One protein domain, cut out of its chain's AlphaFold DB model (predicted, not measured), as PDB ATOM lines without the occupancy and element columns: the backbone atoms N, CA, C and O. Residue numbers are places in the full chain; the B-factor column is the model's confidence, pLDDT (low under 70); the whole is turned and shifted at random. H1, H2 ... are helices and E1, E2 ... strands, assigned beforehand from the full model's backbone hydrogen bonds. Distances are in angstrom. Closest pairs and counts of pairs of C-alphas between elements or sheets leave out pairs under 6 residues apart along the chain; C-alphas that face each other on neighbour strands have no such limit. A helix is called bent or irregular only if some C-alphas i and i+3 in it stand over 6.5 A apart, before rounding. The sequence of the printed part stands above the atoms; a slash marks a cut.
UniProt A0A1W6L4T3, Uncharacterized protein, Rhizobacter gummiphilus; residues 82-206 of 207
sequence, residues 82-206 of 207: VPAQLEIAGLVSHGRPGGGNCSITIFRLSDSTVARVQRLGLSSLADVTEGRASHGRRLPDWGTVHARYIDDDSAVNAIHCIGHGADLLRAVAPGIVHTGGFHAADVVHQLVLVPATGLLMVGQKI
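AT A GLANCE: This is residues 82 to 206 of the 207 residues of an uncharacterized protein of Rhizobacter gummiphilus (UniProt A0A1W6L4T3). A twisted sheet of five antiparallel strands has H3 and H4 packed over one face, while H1 lies slantwise by the end of the sheet where E1 begins and E2 ends. A long stretch without named elements, residues 126 to 147, runs from H1 past the edge strand E3, with which residues 143 to 144 pair, to the small helix H2. The printed part has 125 residues with five named strands and four named helices, in the order E1 E2 H1 H2 H3 H4 E3 E4 E5; the sheet's order is E1 E2 E5 E4 E3, and the class is mixed, helices and strands. It is compact, with a radius of gyration of the C-alphas of 13.3 A and spans of 35 by 35 by 25 A.

HOW THE PARTS SIT: E1, residues 88 to 95, bends by 56 degrees at residue 92 and forms an antiparallel hairpin with E2, residues 102 to 109, with N 92 and O 106 2.8 A apart. E2 is also the antiparallel neighbour of E5, residues 199 to 205, with N 105 and O 202 2.9 A apart. E3, residues 182 to 185, E4, residues 189 to 194, and E5 form a meander, each strand the antiparallel neighbour of the one before; N 184 and O 191 are 3.0 A apart, and N 201 and O 192 2.8 A. H1, residues 111 to 125, is on the sheet at a height of 10.1 A; its closest C-alpha pair with E3 is Leu 122 and Phe 182, 7.3 A. H2, residues 148 to 151, is not on the sheet. H3, residues 157 to 163, is on the sheet at a height of 7.4 A and runs across the strands, at 68 degrees to E5 on the local plane; its closest C-alpha pair with E5 is Ala 158 and Gly 203, 3.9 A. H4, residues 166 to 179, is on the same face as H3, at a height of 9.8 A. H3 and H4 touch only at the corner by their link, H4 with residues 168 to 169 alone; their closest C-alphas are Ile 162 and Leu 169, 6.0 A. H2 is close to but not clearly touching H3, with C-alphas 150 and 159 7.1 A apart. Every O i to N i+4 pair is within hydrogen-bond range in H3, against 7 of 11 in H1 and 8 of 10 in H4; H2 is too short for such a pair.

IN THESE COORDINATES: E1 begins with C-alpha 88 at (215.826, 213.937, 237.609) and is 17.5 A long; E2 is 22.3 A. H1 is irregular, with C-alphas 119 and 122 9.6 A apart, and H4, 20.1 A long, only just so, with C-alphas 171 and 174 6.8 A apart. E5, 19.7 A long, ends with C-alpha 205 at (215.759, 219.269, 258.257).

THE WHOLE: The two C-alphas farthest apart, those of Gly 99 and Arg 119, are 38.7 A apart. The printed part has no cut, and the link from H1 to H2, 22 residues, is long. Mean pLDDT of the printed part is 77.9, with 36 residues under 70, among them residues 146 to 171.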
ATOM      1  N   VAL A  82     218.201 220.104 244.383       89.25
ATOM      2  CA  VAL A  82     218.923 219.295 243.401       89.25
ATOM      3  C   VAL A  82     219.524 220.206 242.324       89.25
ATOM      4  O   VAL A  82     218.800 221.004 241.723       89.25
ATOM      5  N   PRO A  83     220.828 220.087 242.041       88.25
ATOM      6  CA  PRO A  83     221.474 220.785 240.938       88.25
ATOM      7  C   PRO A  83     220.828 220.526 239.583       88.25
ATOM      8  O   PRO A  83     220.442 219.401 239.270       88.25
ATOM      9  N   ALA A  84     220.776 221.546 238.725       88.00
ATOM     10  CA  ALA A  84     220.202 221.409 237.385       88.00
ATOM     11  C   ALA A  84     220.958 220.391 236.510       88.00
ATOM     12  O   ALA A  84     220.346 219.739 235.669       88.00
ATOM     13  N   GLN A  85     222.263 220.226 236.745       89.00
ATOM     14  CA  GLN A  85     223.119 219.266 236.047       89.00
ATOM     15  C   GLN A  85     222.773 217.812 236.403       89.00
ATOM     16  O   GLN A  85     223.079 216.910 235.621       89.00
ATOM     17  N   LEU A  86     222.156 217.570 237.566       90.62
ATOM     18  CA  LEU A  86     221.632 216.264 237.955       90.62
ATOM     19  C   LEU A  86     220.194 216.144 237.448       90.62
ATOM     20  O   LEU A  86     219.232 216.549 238.103       90.62
ATOM     21  N   GLU A  87     220.041 215.597 236.247       93.00
ATOM     22  CA  GLU A  87     218.728 215.448 235.631       93.00
ATOM     23  C   GLU A  87     217.907 214.386 236.368       93.00
ATOM     24  O   GLU A  87     218.260 213.206 236.413       93.00
ATOM     25  N   ILE A  88     216.782 214.813 236.936       94.00
ATOM     26  CA  ILE A  88     215.826 213.937 237.609       94.00
ATOM     27  C   ILE A  88     214.949 213.262 236.548       94.00
ATOM     28  O   ILE A  88     214.231 213.941 235.817       94.00
ATOM     29  N   ALA A  89     214.970 211.930 236.501       95.62
ATOM     30  CA  ALA A  89     214.071 211.129 235.671       95.62
ATOM     31  C   ALA A  89     212.706 210.910 236.340       95.62
ATOM     32  O   ALA A  89     211.687 210.820 235.659       95.62
ATOM     33  N   GLY A  90     212.669 210.825 237.672       94.06
ATOM     34  CA  GLY A  90     211.415 210.651 238.395       94.06
ATOM     35  C   GLY A  90     211.559 210.646 239.912       94.06
ATOM     36  O   GLY A  90     212.652 210.492 240.456       94.06
ATOM     37  N   LEU A  91     210.424 210.806 240.590       92.38
ATOM     38  CA  LEU A  91     210.309 210.659 242.037       92.38
ATOM     39  C   LEU A  91     210.091 209.180 242.382       92.38
ATOM     40  O   LEU A  91     209.138 208.573 241.903       92.38
ATOM     41  N   VAL A  92     210.962 208.615 243.217       89.19
ATOM     42  CA  VAL A  92     210.846 207.231 243.705       89.19
ATOM     43  C   VAL A  92     210.062 207.193 245.008       89.19
ATOM     44  O   VAL A  92     209.176 206.363 245.181       89.19
ATOM     45  N   SER A  93     210.389 208.091 245.937       85.94
ATOM     46  CA  SER A  93     209.740 208.156 247.243       85.94
ATOM     47  C   SER A  93     209.852 209.555 247.833       85.94
ATOM     48  O   SER A  93     210.848 210.245 247.629       85.94
ATOM     49  N   HIS A  94     208.837 209.974 248.579       85.19
ATOM     50  CA  HIS A  94     208.841 211.212 249.347       85.19
ATOM     51  C   HIS A  94     208.063 210.991 250.641       85.19
ATOM     52  O   HIS A  94     206.913 210.541 250.610       85.19
ATOM     53  N   GLY A  95     208.666 211.314 251.780       80.25
ATOM     54  CA  GLY A  95     208.002 211.129 253.061       80.25
ATOM     55  C   GLY A  95     208.735 211.741 254.243       80.25
ATOM     56  O   GLY A  95     209.904 212.115 254.165       80.25
ATOM     57  N   ARG A  96     208.014 211.821 255.364       72.75
ATOM     58  CA  ARG A  96     208.580 212.084 256.690       72.75
ATOM     59  C   ARG A  96     208.703 210.736 257.387       72.75
ATOM     60  O   ARG A  96     207.672 210.138 257.704       72.75
ATOM     61  N   PRO A  97     209.917 210.209 257.544       62.19
ATOM     62  CA  PRO A  97     210.100 208.942 258.215       62.19
ATOM     63  C   PRO A  97     209.871 209.159 259.730       62.19
ATOM     64  O   PRO A  97     210.118 210.241 260.261       62.19
ATOM     65  N   GLY A  98     209.231 208.181 260.375       53.69
ATOM     66  CA  GLY A  98     208.404 208.309 261.590       53.69
ATOM     67  C   GLY A  98     208.788 209.371 262.634       53.69
ATOM     68  O   GLY A  98     209.724 209.185 263.392       53.69
ATOM     69  N   GLY A  99     207.987 210.435 262.761       56.16
ATOM     70  CA  GLY A  99     207.969 211.306 263.952       56.16
ATOM     71  C   GLY A  99     209.086 212.351 264.087       56.16
ATOM     72  O   GLY A  99     209.079 213.093 265.065       56.16
ATOM     73  N   GLY A 100     210.005 212.458 263.123       64.19
ATOM     74  CA  GLY A 100     211.098 213.435 263.158       64.19
ATOM     75  C   GLY A 100     210.813 214.775 262.461       64.19
ATOM     76  O   GLY A 100     209.980 214.897 261.552       64.19
ATOM     77  N   ASN A 101     211.609 215.784 262.821       77.00
ATOM     78  CA  ASN A 101     211.744 217.073 262.131       77.00
ATOM     79  C   ASN A 101     212.564 216.941 260.834       77.00
ATOM     80  O   ASN A 101     213.461 217.730 260.550       77.00
ATOM     81  N   CYS A 102     212.282 215.903 260.046       78.31
ATOM     82  CA  CYS A 102     212.981 215.658 258.798       78.31
ATOM     83  C   CYS A 102     212.075 215.085 257.711       78.31
ATOM     84  O   CYS A 102     211.153 214.313 257.984       78.31
ATOM     85  N   SER A 103     212.365 215.445 256.465       83.81
ATOM     86  CA  SER A 103     211.830 214.793 255.275       83.81
ATOM     87  C   SER A 103     212.943 214.197 254.429       83.81
ATOM     88  O   SER A 103     214.012 214.786 254.274       83.81
ATOM     89  N   ILE A 104     212.650 213.046 253.833       86.25
ATOM     90  CA  ILE A 104     213.489 212.413 252.825       86.25
ATOM     91  C   ILE A 104     212.744 212.397 251.493       86.25
ATOM     92  O   ILE A 104     211.558 212.064 251.415       86.25
ATOM     93  N   THR A 105     213.461 212.740 250.432       88.94
ATOM     94  CA  THR A 105     212.985 212.605 249.059       88.94
ATOM     95  C   THR A 105     214.010 211.830 248.252       88.94
ATOM     96  O   THR A 105     215.191 212.157 248.280       88.94
ATOM     97  N   ILE A 106     213.574 210.794 247.544       89.94
ATOM     98  CA  ILE A 106     214.426 209.984 246.678       89.94
ATOM     99  C   ILE A 106     213.997 210.176 245.239       89.94
ATOM    100  O   ILE A 106     212.853 209.910 244.866       89.94
ATOM    101  N   PHE A 107     214.960 210.575 244.429       93.44
ATOM    102  CA  PHE A 107     214.839 210.728 242.998       93.44
ATOM    103  C   PHE A 107     215.626 209.637 242.286       93.44
ATOM    104  O   PHE A 107     216.689 209.210 242.736       93.44
ATOM    105  N   ARG A 108     215.114 209.221 241.134       94.56
ATOM    106  CA  ARG A 108     215.888 208.492 240.136       94.56
ATOM    107  C   ARG A 108     216.474 209.510 239.169       94.56
ATOM    108  O   ARG A 108     215.743 210.374 238.681       94.56
ATOM    109  N   LEU A 109     217.767 209.414 238.900       95.62
ATOM    110  CA  LEU A 109     218.439 210.246 237.905       95.62
ATOM    111  C   LEU A 109     218.264 209.683 236.491       95.62
ATOM    112  O   LEU A 109     217.955 208.503 236.319       95.62
ATOM    113  N   SER A 110     218.455 210.534 235.483       96.25
ATOM    114  CA  SER A 110     218.482 210.120 234.080       96.25
ATOM    115  C   SER A 110     219.657 209.184 233.803       96.25
ATOM    116  O   SER A 110     220.739 209.341 234.373       96.25
ATOM    117  N   ASP A 111     219.471 208.231 232.889       95.75
ATOM    118  CA  ASP A 111     220.518 207.262 232.537       95.75
ATOM    119  C   ASP A 111     221.784 207.959 232.000       95.75
ATOM    120  O   ASP A 111     222.900 207.514 232.266       95.75
ATOM    121  N   SER A 112     221.632 209.102 231.316       95.31
ATOM    122  CA  SER A 112     222.744 209.951 230.866       95.31
ATOM    123  C   SER A 112     223.540 210.529 232.042       95.31
ATOM    124  O   SER A 112     224.773 210.476 232.038       95.31
ATOM    125  N   THR A 113     222.855 211.038 233.071       93.81
ATOM    126  CA  THR A 113     223.486 211.551 234.295       93.81
ATOM    127  C   THR A 113     224.193 210.432 235.049       93.81
ATOM    128  O   THR A 113     225.344 210.597 235.449       93.81
ATOM    129  N   VAL A 114     223.543 209.274 235.197       93.50
ATOM    130  CA  VAL A 114     224.116 208.109 235.882       93.50
ATOM    131  C   VAL A 114     225.371 207.619 235.165       93.50
ATOM    132  O   VAL A 114     226.416 207.486 235.797       93.50
ATOM    133  N   ALA A 115     225.313 207.430 233.845       93.94
ATOM    134  CA  ALA A 115     226.461 206.996 233.054       93.94
ATOM    135  C   ALA A 115     227.629 207.996 233.126       93.94
ATOM    136  O   ALA A 115     228.791 207.591 233.203       93.94
ATOM    137  N   ARG A 116     227.333 209.305 233.135       93.50
ATOM    138  CA  ARG A 116     228.345 210.360 233.297       93.50
ATOM    139  C   ARG A 116     229.028 210.270 234.660       93.50
ATOM    140  O   ARG A 116     230.254 210.256 234.715       93.50
ATOM    141  N   VAL A 117     228.248 210.161 235.735       91.50
ATOM    142  CA  VAL A 117     228.766 210.068 237.108       91.50
ATOM    143  C   VAL A 117     229.548 208.774 237.327       91.50
ATOM    144  O   VAL A 117     230.611 208.809 237.934       91.50
ATOM    145  N   GLN A 118     229.086 207.640 236.800       91.38
ATOM    146  CA  GLN A 118     229.819 206.373 236.897       91.38
ATOM    147  C   GLN A 118     231.167 206.424 236.162       91.38
ATOM    148  O   GLN A 118     232.144 205.856 236.637       91.38
ATOM    149  N   ARG A 119     231.236 207.117 235.016       91.62
ATOM    150  CA  ARG A 119     232.463 207.223 234.214       91.62
ATOM    151  C   ARG A 119     233.480 208.202 234.798       91.62
ATOM    152  O   ARG A 119     234.673 207.935 234.752       91.62
ATOM    153  N   LEU A 120     233.013 209.354 235.274       90.50
ATOM    154  CA  LEU A 120     233.867 210.477 235.683       90.50
ATOM    155  C   LEU A 120     234.011 210.603 237.211       90.50
ATOM    156  O   LEU A 120     234.874 211.337 237.696       90.50
ATOM    157  N   GLY A 121     233.176 209.910 237.986       88.69
ATOM    158  CA  GLY A 121     233.165 209.972 239.445       88.69
ATOM    159  C   GLY A 121     232.928 211.388 239.973       88.69
ATOM    160  O   GLY A 121     232.182 212.173 239.379       88.69
ATOM    161  N   LEU A 122     233.620 211.730 241.066       84.19
ATOM    162  CA  LEU A 122     233.573 213.052 241.708       84.19
ATOM    163  C   LEU A 122     233.865 214.213 240.753       84.19
ATOM    164  O   LEU A 122     233.294 215.284 240.921       84.19
ATOM    165  N   SER A 123     234.713 214.017 239.738       86.12
ATOM    166  CA  SER A 123     235.069 215.100 238.812       86.12
ATOM    167  C   SER A 123     233.864 215.624 238.026       86.12
ATOM    168  O   SER A 123     233.784 216.817 237.759       86.12
ATOM    169  N   SER A 124     232.865 214.775 237.746       86.75
ATOM    170  CA  SER A 124     231.608 215.218 237.118       86.75
ATOM    171  C   SER A 124     230.722 216.080 238.014       86.75
ATOM    172  O   SER A 124     229.743 216.646 237.531       86.75
ATOM    173  N   LEU A 125     231.042 216.143 239.306       85.56
ATOM    174  CA  LEU A 125     230.306 216.879 240.323       85.56
ATOM    175  C   LEU A 125     231.047 218.150 240.765       85.56
ATOM    176  O   LEU A 125     230.478 218.943 241.506       85.56
ATOM    177  N   ALA A 126     232.280 218.380 240.296       81.06
ATOM    178  CA  ALA A 126     233.092 219.535 240.691       81.06
ATOM    179  C   ALA A 126     232.429 220.877 240.332       81.06
ATOM    180  O   ALA A 126     232.458 221.815 241.122       81.06
ATOM    181  N   ASP A 127     231.758 220.939 239.180       79.50
ATOM    182  CA  ASP A 127     231.036 222.137 238.726       79.50
ATOM    183  C   ASP A 127     229.597 222.206 239.270       79.50
ATOM    184  O   ASP A 127     228.858 223.164 239.032       79.50
ATOM    185  N   VAL A 128     229.170 221.180 240.006       80.50
ATOM    186  CA  VAL A 128     227.800 221.006 240.489       80.50
ATOM    187  C   VAL A 128     227.677 221.646 241.869       80.50
ATOM    188  O   VAL A 128     227.557 220.974 242.893       80.50
ATOM    189  N   THR A 129     227.742 222.976 241.881       77.44
ATOM    190  CA  THR A 129     227.827 223.782 243.109       77.44
ATOM    191  C   THR A 129     226.561 224.571 243.418       77.44
ATOM    192  O   THR A 129     226.490 225.193 244.469       77.44
ATOM    193  N   GLU A 130     225.537 224.540 242.563       81.06
ATOM    194  CA  GLU A 130     224.299 225.302 242.767       81.06
ATOM    195  C   GLU A 130     223.057 224.431 242.569       81.06
ATOM    196  O   GLU A 130     222.960 223.660 241.612       81.06
ATOM    197  N   GLY A 131     222.093 224.565 243.485       77.69
ATOM    198  CA  GLY A 131     220.762 223.975 243.336       77.69
ATOM    199  C   GLY A 131     219.954 224.630 242.206       77.69
ATOM    200  O   GLY A 131     220.277 225.715 241.731       77.69
ATOM    201  N   ARG A 132     218.855 223.993 241.782       81.88
ATOM    202  CA  ARG A 132     217.976 224.488 240.703       81.88
ATOM    203  C   ARG A 132     217.269 225.817 241.029       81.88
ATOM    204  O   ARG A 132     216.794 226.487 240.114       81.88
ATOM    205  N   ALA A 133     217.144 226.200 242.300       73.00
ATOM    206  CA  ALA A 133     216.520 227.472 242.668       73.00
ATOM    207  C   ALA A 133     217.334 228.686 242.182       73.00
ATOM    208  O   ALA A 133     218.538 228.773 242.403       73.00
ATOM    209  N   SER A 134     216.639 229.694 241.646       49.75
ATOM    210  CA  SER A 134     217.177 230.973 241.144       49.75
ATOM    211  C   SER A 134     217.863 231.866 242.195       49.75
ATOM    212  O   SER A 134     218.200 233.012 241.909       49.75
ATOM    213  N   HIS A 135     218.045 231.377 243.423       55.84
ATOM    214  CA  HIS A 135     218.685 232.090 244.531       55.84
ATOM    215  C   HIS A 135     219.989 231.436 245.007       55.84
ATOM    216  O   HIS A 135     220.418 231.701 246.125       55.84
ATOM    217  N   GLY A 136     220.632 230.614 244.169       51.62
ATOM    218  CA  GLY A 136     222.065 230.331 244.298       51.62
ATOM    219  C   GLY A 136     222.475 229.768 245.655       51.62
ATOM    220  O   GLY A 136     223.500 230.170 246.206       51.62
ATOM    221  N   ARG A 137     221.675 228.861 246.242       64.19
ATOM    222  CA  ARG A 137     222.166 228.108 247.400       64.19
ATOM    223  C   ARG A 137     223.329 227.261 246.922       64.19
ATOM    224  O   ARG A 137     223.142 226.281 246.198       64.19
ATOM    225  N   ARG A 138     224.517 227.719 247.304       72.62
ATOM    226  CA  ARG A 138     225.765 227.057 246.996       72.62
ATOM    227  C   ARG A 138     225.810 225.771 247.797       72.62
ATOM    228  O   ARG A 138     225.816 225.795 249.027       72.62
ATOM    229  N   LEU A 139     225.780 224.664 247.082       72.75
ATOM    230  CA  LEU A 139     226.052 223.366 247.648       72.75
ATOM    231  C   LEU A 139     227.530 223.323 248.037       72.75
ATOM    232  O   LEU A 139     228.376 223.808 247.278       72.75
ATOM    233  N   PRO A 140     227.847 222.781 249.215       69.38
ATOM    234  CA  PRO A 140     229.225 222.525 249.584       69.38
ATOM    235  C   PRO A 140     229.829 221.450 248.683       69.38
ATOM    236  O   PRO A 140     229.115 220.707 248.004       69.38
ATOM    237  N   ASP A 141     231.157 221.388 248.695       84.12
ATOM    238  CA  ASP A 141     231.919 220.493 247.837       84.12
ATOM    239  C   ASP A 141     231.497 219.033 248.026       84.12
ATOM    240  O   ASP A 141     231.246 218.554 249.136       84.12
ATOM    241  N   TRP A 142     231.432 218.314 246.908       88.31
ATOM    242  CA  TRP A 142     231.089 216.902 246.909       88.31
ATOM    243  C   TRP A 142     232.217 216.069 247.519       88.31
ATOM    244  O   TRP A 142     233.376 216.167 247.116       88.31
ATOM    245  N   GLY A 143     231.858 215.187 248.448       85.94
ATOM    246  CA  GLY A 143     232.754 214.206 249.051       85.94
ATOM    247  C   GLY A 143     232.321 212.769 248.774       85.94
ATOM    248  O   GLY A 143     231.168 212.490 248.442       85.94
ATOM    249  N   THR A 144     233.227 211.811 248.961       86.31
ATOM    250  CA  THR A 144     232.872 210.384 248.971       86.31
ATOM    251  C   THR A 144     232.214 209.994 250.289       86.31
ATOM    252  O   THR A 144     232.683 210.376 251.359       86.31
ATOM    253  N   VAL A 145     231.151 209.196 250.234       78.31
ATOM    254  CA  VAL A 145     230.563 208.583 251.427       78.31
ATOM    255  C   VAL A 145     231.491 207.469 251.903       78.31
ATOM    256  O   VAL A 145     231.649 206.449 251.236       78.31
ATOM    257  N   HIS A 146     232.125 207.660 253.056       69.06
ATOM    258  CA  HIS A 146     232.876 206.606 253.733       69.06
ATOM    259  C   HIS A 146     231.940 205.706 254.546       69.06
ATOM    260  O   HIS A 146     231.025 206.198 255.201       69.06
ATOM    261  N   ALA A 147     232.212 204.395 254.565       64.12
ATOM    262  CA  ALA A 147     231.408 203.401 255.288       64.12
ATOM    263  C   ALA A 147     231.215 203.741 256.779       64.12
ATOM    264  O   ALA A 147     230.159 203.467 257.337       64.12
ATOM    265  N   ARG A 148     232.186 204.431 257.397       58.56
ATOM    266  CA  ARG A 148     232.094 204.905 258.787       58.56
ATOM    267  C   ARG A 148     230.913 205.852 259.048       58.56
ATOM    268  O   ARG A 148     230.467 205.953 260.177       58.56
ATOM    269  N   TYR A 149     230.424 206.555 258.024       60.88
ATOM    270  CA  TYR A 149     229.301 207.492 258.146       60.88
ATOM    271  C   TYR A 149     227.933 206.806 258.144       60.88
ATOM    272  O   TYR A 149     226.926 207.473 258.352       60.88
ATOM    273  N   ILE A 150     227.889 205.500 257.870       61.91
ATOM    274  CA  ILE A 150     226.661 204.706 257.937       61.91
ATOM    275  C   ILE A 150     226.397 204.257 259.385       61.91
ATOM    276  O   ILE A 150     225.237 204.141 259.762       61.91
ATOM    277  N   ASP A 151     227.455 204.054 260.180       55.38
ATOM    278  CA  ASP A 151     227.379 203.658 261.599       55.38
ATOM    279  C   ASP A 151     227.308 204.848 262.568       55.38
ATOM    280  O   ASP A 151     226.875 204.699 263.707       55.38
ATOM    281  N   ASP A 152     227.758 206.029 262.142       52.75
ATOM    282  CA  ASP A 152     227.732 207.225 262.977       52.75
ATOM    283  C   ASP A 152     226.408 207.975 262.759       52.75
ATOM    284  O   ASP A 152     226.235 208.664 261.749       52.75
ATOM    285  N   ASP A 153     225.483 207.845 263.719       49.41
ATOM    286  CA  ASP A 153     224.126 208.429 263.741       49.41
ATOM    287  C   ASP A 153     224.072 209.945 263.447       49.41
ATOM    288  O   ASP A 153     222.993 210.506 263.240       49.41
ATOM    289  N   SER A 154     225.224 210.620 263.444       46.94
ATOM    290  CA  SER A 154     225.368 212.072 263.464       46.94
ATOM    291  C   SER A 154     226.000 212.698 262.210       46.94
ATOM    292  O   SER A 154     225.906 213.911 262.026       46.94
ATOM    293  N   ALA A 155     226.621 211.923 261.314       49.94
ATOM    294  CA  ALA A 155     227.470 212.517 260.273       49.94
ATOM    295  C   ALA A 155     226.730 212.925 258.989       49.94
ATOM    296  O   ALA A 155     227.215 213.751 258.210       49.94
ATOM    297  N   VAL A 156     225.553 212.352 258.743       57.19
ATOM    298  CA  VAL A 156     224.763 212.626 257.543       57.19
ATOM    299  C   VAL A 156     223.293 212.672 257.951       57.19
ATOM    300  O   VAL A 156     222.627 211.645 257.961       57.19
ATOM    301  N   ASN A 157     222.770 213.861 258.272       59.12
ATOM    302  CA  ASN A 157     221.339 214.136 258.441       59.12
ATOM    303  C   ASN A 157     220.458 213.408 257.416       59.12
ATOM    304  O   ASN A 157     219.460 212.833 257.814       59.12
ATOM    305  N   ALA A 158     220.814 213.353 256.127       59.62
ATOM    306  CA  ALA A 158     220.070 212.547 255.161       59.62
ATOM    307  C   ALA A 158     219.985 211.086 255.609       59.62
ATOM    308  O   ALA A 158     218.861 210.623 255.753       59.62
ATOM    309  N   ILE A 159     221.113 210.415 255.900       63.50
ATOM    310  CA  ILE A 159     221.193 209.039 256.442       63.50
ATOM    311  C   ILE A 159     220.444 208.915 257.767       63.50
ATOM    312  O   ILE A 159     219.676 207.972 257.906       63.50
ATOM    313  N   HIS A 160     220.571 209.877 258.682       67.69
ATOM    314  CA  HIS A 160     219.814 209.915 259.935       67.69
ATOM    315  C   HIS A 160     218.300 209.912 259.674       67.69
ATOM    316  O   HIS A 160     217.546 209.126 260.252       67.69
ATOM    317  N   CYS A 161     217.851 210.719 258.713       67.06
ATOM    318  CA  CYS A 161     216.467 210.725 258.269       67.06
ATOM    319  C   CYS A 161     216.096 209.415 257.566       67.06
ATOM    320  O   CYS A 161     215.002 208.904 257.784       67.06
ATOM    321  N   ILE A 162     216.993 208.804 256.784       62.88
ATOM    322  CA  ILE A 162     216.752 207.469 256.211       62.88
ATOM    323  C   ILE A 162     216.747 206.377 257.297       62.88
ATOM    324  O   ILE A 162     216.084 205.363 257.111       62.88
ATOM    325  N   GLY A 163     217.399 206.565 258.448       55.91
ATOM    326  CA  GLY A 163     217.393 205.618 259.569       55.91
ATOM    327  C   GLY A 163     215.980 205.306 260.069       55.91
ATOM    328  O   GLY A 163     215.691 204.198 260.511       55.91
ATOM    329  N   HIS A 164     215.050 206.244 259.880       56.81
ATOM    330  CA  HIS A 164     213.629 206.072 260.187       56.81
ATOM    331  C   HIS A 164     212.830 205.385 259.047       56.81
ATOM    332  O   HIS A 164     211.637 205.117 259.184       56.81
ATOM    333  N   GLY A 165     213.479 205.096 257.914       55.56
ATOM    334  CA  GLY A 165     213.004 204.331 256.756       55.56
ATOM    335  C   GLY A 165     213.887 203.102 256.509       55.56
ATOM    336  O   GLY A 165     214.487 202.960 255.441       55.56
ATOM    337  N   ALA A 166     213.978 202.228 257.514       57.38
ATOM    338  CA  ALA A 166     214.949 201.133 257.603       57.38
ATOM    339  C   ALA A 166     215.026 200.224 256.361       57.38
ATOM    340  O   ALA A 166     216.118 199.800 255.986       57.38
ATOM    341  N   ASP A 167     213.910 199.938 255.690       66.50
ATOM    342  CA  ASP A 167     213.904 199.050 254.518       66.50
ATOM    343  C   ASP A 167     214.589 199.682 253.298       66.50
ATOM    344  O   ASP A 167     215.288 199.012 252.538       66.50
ATOM    345  N   LEU A 168     214.441 200.997 253.146       64.75
ATOM    346  CA  LEU A 168     215.037 201.771 252.063       64.75
ATOM    347  C   LEU A 168     216.541 201.954 252.291       64.75
ATOM    348  O   LEU A 168     217.328 201.809 251.358       64.75
ATOM    349  N   LEU A 169     216.948 202.190 253.545       65.06
ATOM    350  CA  LEU A 169     218.361 202.207 253.926       65.06
ATOM    351  C   LEU A 169     219.004 200.833 253.684       65.06
ATOM    352  O   LEU A 169     220.064 200.766 253.071       65.06
ATOM    353  N   ARG A 170     218.347 199.732 254.081       68.00
ATOM    354  CA  ARG A 170     218.845 198.365 253.837       68.00
ATOM    355  C   ARG A 170     219.016 198.049 252.352       68.00
ATOM    356  O   ARG A 170     219.937 197.321 252.001       68.00
ATOM    357  N   ALA A 171     218.164 198.596 251.485       68.31
ATOM    358  CA  ALA A 171     218.275 198.392 250.042       68.31
ATOM    359  C   ALA A 171     219.449 199.165 249.417       68.31
ATOM    360  O   ALA A 171     220.036 198.703 248.440       68.31
ATOM    361  N   VAL A 172     219.802 200.334 249.964       71.19
ATOM    362  CA  VAL A 172     220.779 201.235 249.331       71.19
ATOM    363  C   VAL A 172     222.153 201.220 250.006       71.19
ATOM    364  O   VAL A 172     223.163 201.404 249.325       71.19
ATOM    365  N   ALA A 173     222.224 200.930 251.306       71.19
ATOM    366  CA  ALA A 173     223.476 200.829 252.052       71.19
ATOM    367  C   ALA A 173     224.491 199.860 251.411       71.19
ATOM    368  O   ALA A 173     225.648 200.259 251.274       71.19
ATOM    369  N   PRO A 174     224.107 198.664 250.910       71.44
ATOM    370  CA  PRO A 174     225.049 197.789 250.210       71.44
ATOM    371  C   PRO A 174     225.647 198.454 248.964       71.44
ATOM    372  O   PRO A 174     226.842 198.332 248.708       71.44
ATOM    373  N   GLY A 175     224.843 199.216 248.213       69.88
ATOM    374  CA  GLY A 175     225.314 199.966 247.049       69.88
ATOM    375  C   GLY A 175     226.347 201.030 247.430       69.88
ATOM    376  O   GLY A 175     227.397 201.127 246.797       69.88
ATOM    377  N   ILE A 176     226.099 201.774 248.509       74.88
ATOM    378  CA  ILE A 176     227.048 202.774 249.020       74.88
ATOM    379  C   ILE A 176     228.359 202.109 249.459       74.88
ATOM    380  O   ILE A 176     229.432 202.593 249.108       74.88
ATOM    381  N   VAL A 177     228.283 200.986 250.179       73.06
ATOM    382  CA  VAL A 177     229.462 200.265 250.689       73.06
ATOM    383  C   VAL A 177     230.299 199.659 249.557       73.06
ATOM    384  O   VAL A 177     231.524 199.725 249.610       73.06
ATOM    385  N   HIS A 178     229.667 199.087 248.528       72.31
ATOM    386  CA  HIS A 178     230.384 198.358 247.476       72.31
ATOM    387  C   HIS A 178     230.866 199.227 246.318       72.31
ATOM    388  O   HIS A 178     231.949 198.994 245.787       72.31
ATOM    389  N   THR A 179     230.064 200.204 245.898       70.12
ATOM    390  CA  THR A 179     230.360 201.025 244.708       70.12
ATOM    391  C   THR A 179     230.734 202.463 245.033       70.12
ATOM    392  O   THR A 179     231.108 203.218 244.139       70.12
ATOM    393  N   GLY A 180     230.675 202.831 246.315       78.62
ATOM    394  CA  GLY A 180     230.825 204.203 246.764       78.62
ATOM    395  C   GLY A 180     229.540 205.011 246.580       78.62
ATOM    396  O   GLY A 180     228.676 204.709 245.754       78.62
ATOM    397  N   GLY A 181     229.418 206.068 247.373       86.50
ATOM    398  CA  GLY A 181     228.423 207.120 247.193       86.50
ATOM    399  C   GLY A 181     229.104 208.481 247.171       86.50
ATOM    400  O   GLY A 181     230.231 208.625 247.650       86.50
ATOM    401  N   PHE A 182     228.415 209.486 246.648       89.06
ATOM    402  CA  PHE A 182     228.834 210.881 246.751       89.06
ATOM    403  C   PHE A 182     227.858 211.631 247.646       89.06
ATOM    404  O   PHE A 182     226.664 211.340 247.629       89.06
ATOM    405  N   HIS A 183     228.347 212.580 248.433       88.50
ATOM    406  CA  HIS A 183     227.506 213.400 249.291       88.50
ATOM    407  C   HIS A 183     227.897 214.869 249.226       88.50
ATOM    408  O   HIS A 183     229.067 215.195 249.047       88.50
ATOM    409  N   ALA A 184     226.902 215.728 249.407       86.19
ATOM    410  CA  ALA A 184     227.051 217.162 249.617       86.19
ATOM    411  C   ALA A 184     226.042 217.574 250.697       86.19
ATOM    412  O   ALA A 184     224.889 217.145 250.648       86.19
ATOM    413  N   ALA A 185     226.460 218.339 251.704       80.38
ATOM    414  CA  ALA A 185     225.630 218.623 252.877       80.38
ATOM    415  C   ALA A 185     225.786 220.060 253.374       80.38
ATOM    416  O   ALA A 185     226.877 220.442 253.786       80.38
ATOM    417  N   ASP A 186     224.697 220.826 253.380       75.75
ATOM    418  CA  ASP A 186     224.594 222.101 254.089       75.75
ATOM    419  C   ASP A 186     223.848 221.930 255.433       75.75
ATOM    420  O   ASP A 186     223.519 220.820 255.856       75.75
ATOM    421  N   VAL A 187     223.613 223.036 256.145       72.06
ATOM    422  CA  VAL A 187     222.962 223.034 257.471       72.06
ATOM    423  C   VAL A 187     221.529 222.469 257.430       72.06
ATOM    424  O   VAL A 187     221.041 221.930 258.423       72.06
ATOM    425  N   VAL A 188     220.850 222.590 256.291       75.25
ATOM    426  CA  VAL A 188     219.423 222.300 256.096       75.25
ATOM    427  C   VAL A 188     219.199 221.104 255.161       75.25
ATOM    428  O   VAL A 188     218.265 220.332 255.371       75.25
ATOM    429  N   HIS A 189     220.036 220.942 254.138       79.62
ATOM    430  CA  HIS A 189     219.901 219.984 253.047       79.62
ATOM    431  C   HIS A 189     221.103 219.068 252.983       79.62
ATOM    432  O   HIS A 189     222.249 219.497 253.085       79.62
ATOM    433  N   GLN A 190     220.842 217.808 252.681       84.50
ATOM    434  CA  GLN A 190     221.898 216.871 252.386       84.50
ATOM    435  C   GLN A 190     221.526 215.979 251.222       84.50
ATOM    436  O   GLN A 190     220.457 215.373 251.196       84.50
ATOM    437  N   LEU A 191     222.437 215.908 250.264       87.56
ATOM    438  CA  LEU A 191     222.317 215.115 249.065       87.56
ATOM    439  C   LEU A 191     223.235 213.909 249.184       87.56
ATOM    440  O   LEU A 191     224.404 214.047 249.543       87.56
ATOM    441  N   VAL A 192     222.703 212.735 248.862       88.19
ATOM    442  CA  VAL A 192     223.467 211.493 248.757       88.19
ATOM    443  C   VAL A 192     223.154 210.856 247.413       88.19
ATOM    444  O   VAL A 192     222.014 210.503 247.125       88.19
ATOM    445  N   LEU A 193     224.173 210.726 246.576       90.31
ATOM    446  CA  LEU A 193     224.110 210.119 245.259       90.31
ATOM    447  C   LEU A 193     224.723 208.723 245.312       90.31
ATOM    448  O   LEU A 193     225.859 208.558 245.754       90.31
ATOM    449  N   VAL A 194     223.988 207.729 244.818       90.38
ATOM    450  CA  VAL A 194     224.430 206.334 244.744       90.38
ATOM    451  C   VAL A 194     224.518 205.919 243.276       90.38
ATOM    452  O   VAL A 194     223.511 205.523 242.683       90.38
ATOM    453  N   PRO A 195     225.708 206.012 242.651       89.38
ATOM    454  CA  PRO A 195     225.855 205.836 241.209       89.38
ATOM    455  C   PRO A 195     225.413 204.462 240.706       89.38
ATOM    456  O   PRO A 195     224.851 204.377 239.620       89.38
ATOM    457  N   ALA A 196     225.621 203.391 241.476       87.88
ATOM    458  CA  ALA A 196     225.247 202.040 241.051       87.88
ATOM    459  C   ALA A 196     223.738 201.832 240.889       87.88
ATOM    460  O   ALA A 196     223.315 201.015 240.078       87.88
ATOM    461  N   THR A 197     222.928 202.575 241.644       88.62
ATOM    462  CA  THR A 197     221.462 202.498 241.570       88.62
ATOM    463  C   THR A 197     220.858 203.668 240.797       88.62
ATOM    464  O   THR A 197     219.675 203.641 240.462       88.62
ATOM    465  N   GLY A 198     221.651 204.706 240.516       91.06
ATOM    466  CA  GLY A 198     221.177 205.946 239.912       91.06
ATOM    467  C   GLY A 198     220.226 206.735 240.813       91.06
ATOM    468  O   GLY A 198     219.430 207.534 240.317       91.06
ATOM    469  N   LEU A 199     220.273 206.493 242.125       91.75
ATOM    470  CA  LEU A 199     219.412 207.156 243.095       91.75
ATOM    471  C   LEU A 199     220.098 208.388 243.676       91.75
ATOM    472  O   LEU A 199     221.268 208.345 244.057       91.75
ATOM    473  N   LEU A 200     219.331 209.468 243.784       91.38
ATOM    474  CA  LEU A 200     219.691 210.678 244.503       91.38
ATOM    475  C   LEU A 200     218.728 210.858 245.673       91.38
ATOM    476  O   LEU A 200     217.518 210.976 245.489       91.38
ATOM    477  N   MET A 201     219.271 210.900 246.875       89.31
ATOM    478  CA  MET A 201     218.533 211.113 248.109       89.31
ATOM    479  C   MET A 201     218.740 212.543 248.569       89.31
ATOM    480  O   MET A 201     219.864 213.031 248.572       89.31
ATOM    481  N   VAL A 202     217.660 213.183 248.989       88.94
ATOM    482  CA  VAL A 202     217.650 214.525 249.556       88.94
ATOM    483  C   VAL A 202     217.036 214.435 250.945       88.94
ATOM    484  O   VAL A 202     215.835 214.192 251.084       88.94
ATOM    485  N   GLY A 203     217.865 214.601 251.969       85.56
ATOM    486  CA  GLY A 203     217.433 214.813 253.345       85.56
ATOM    487  C   GLY A 203     217.259 216.299 253.618       85.56
ATOM    488  O   GLY A 203     218.104 217.099 253.221       85.56
ATOM    489  N   GLN A 204     216.169 216.668 254.283       83.56
ATOM    490  CA  GLN A 204     215.889 218.046 254.671       83.56
ATOM    491  C   GLN A 204     215.474 218.109 256.127       83.56
ATOM    492  O   GLN A 204     214.485 217.483 256.516       83.56
ATOM    493  N   LYS A 205     216.187 218.916 256.909       80.62
ATOM    494  CA  LYS A 205     215.759 219.269 258.257       80.62
ATOM    495  C   LYS A 205     214.605 220.274 258.171       80.62
ATOM    496  O   LYS A 205     214.680 221.253 257.433       80.62
ATOM    497  N   ILE A 206     213.530 219.997 258.897       74.81
ATOM    498  CA  ILE A 206     212.339 220.841 259.005       74.81
ATOM    499  C   ILE A 206     212.393 221.477 260.393       74.81
ATOM    500  O   ILE A 206     212.147 220.783 261.377       74.81
TER     501      ILE A 206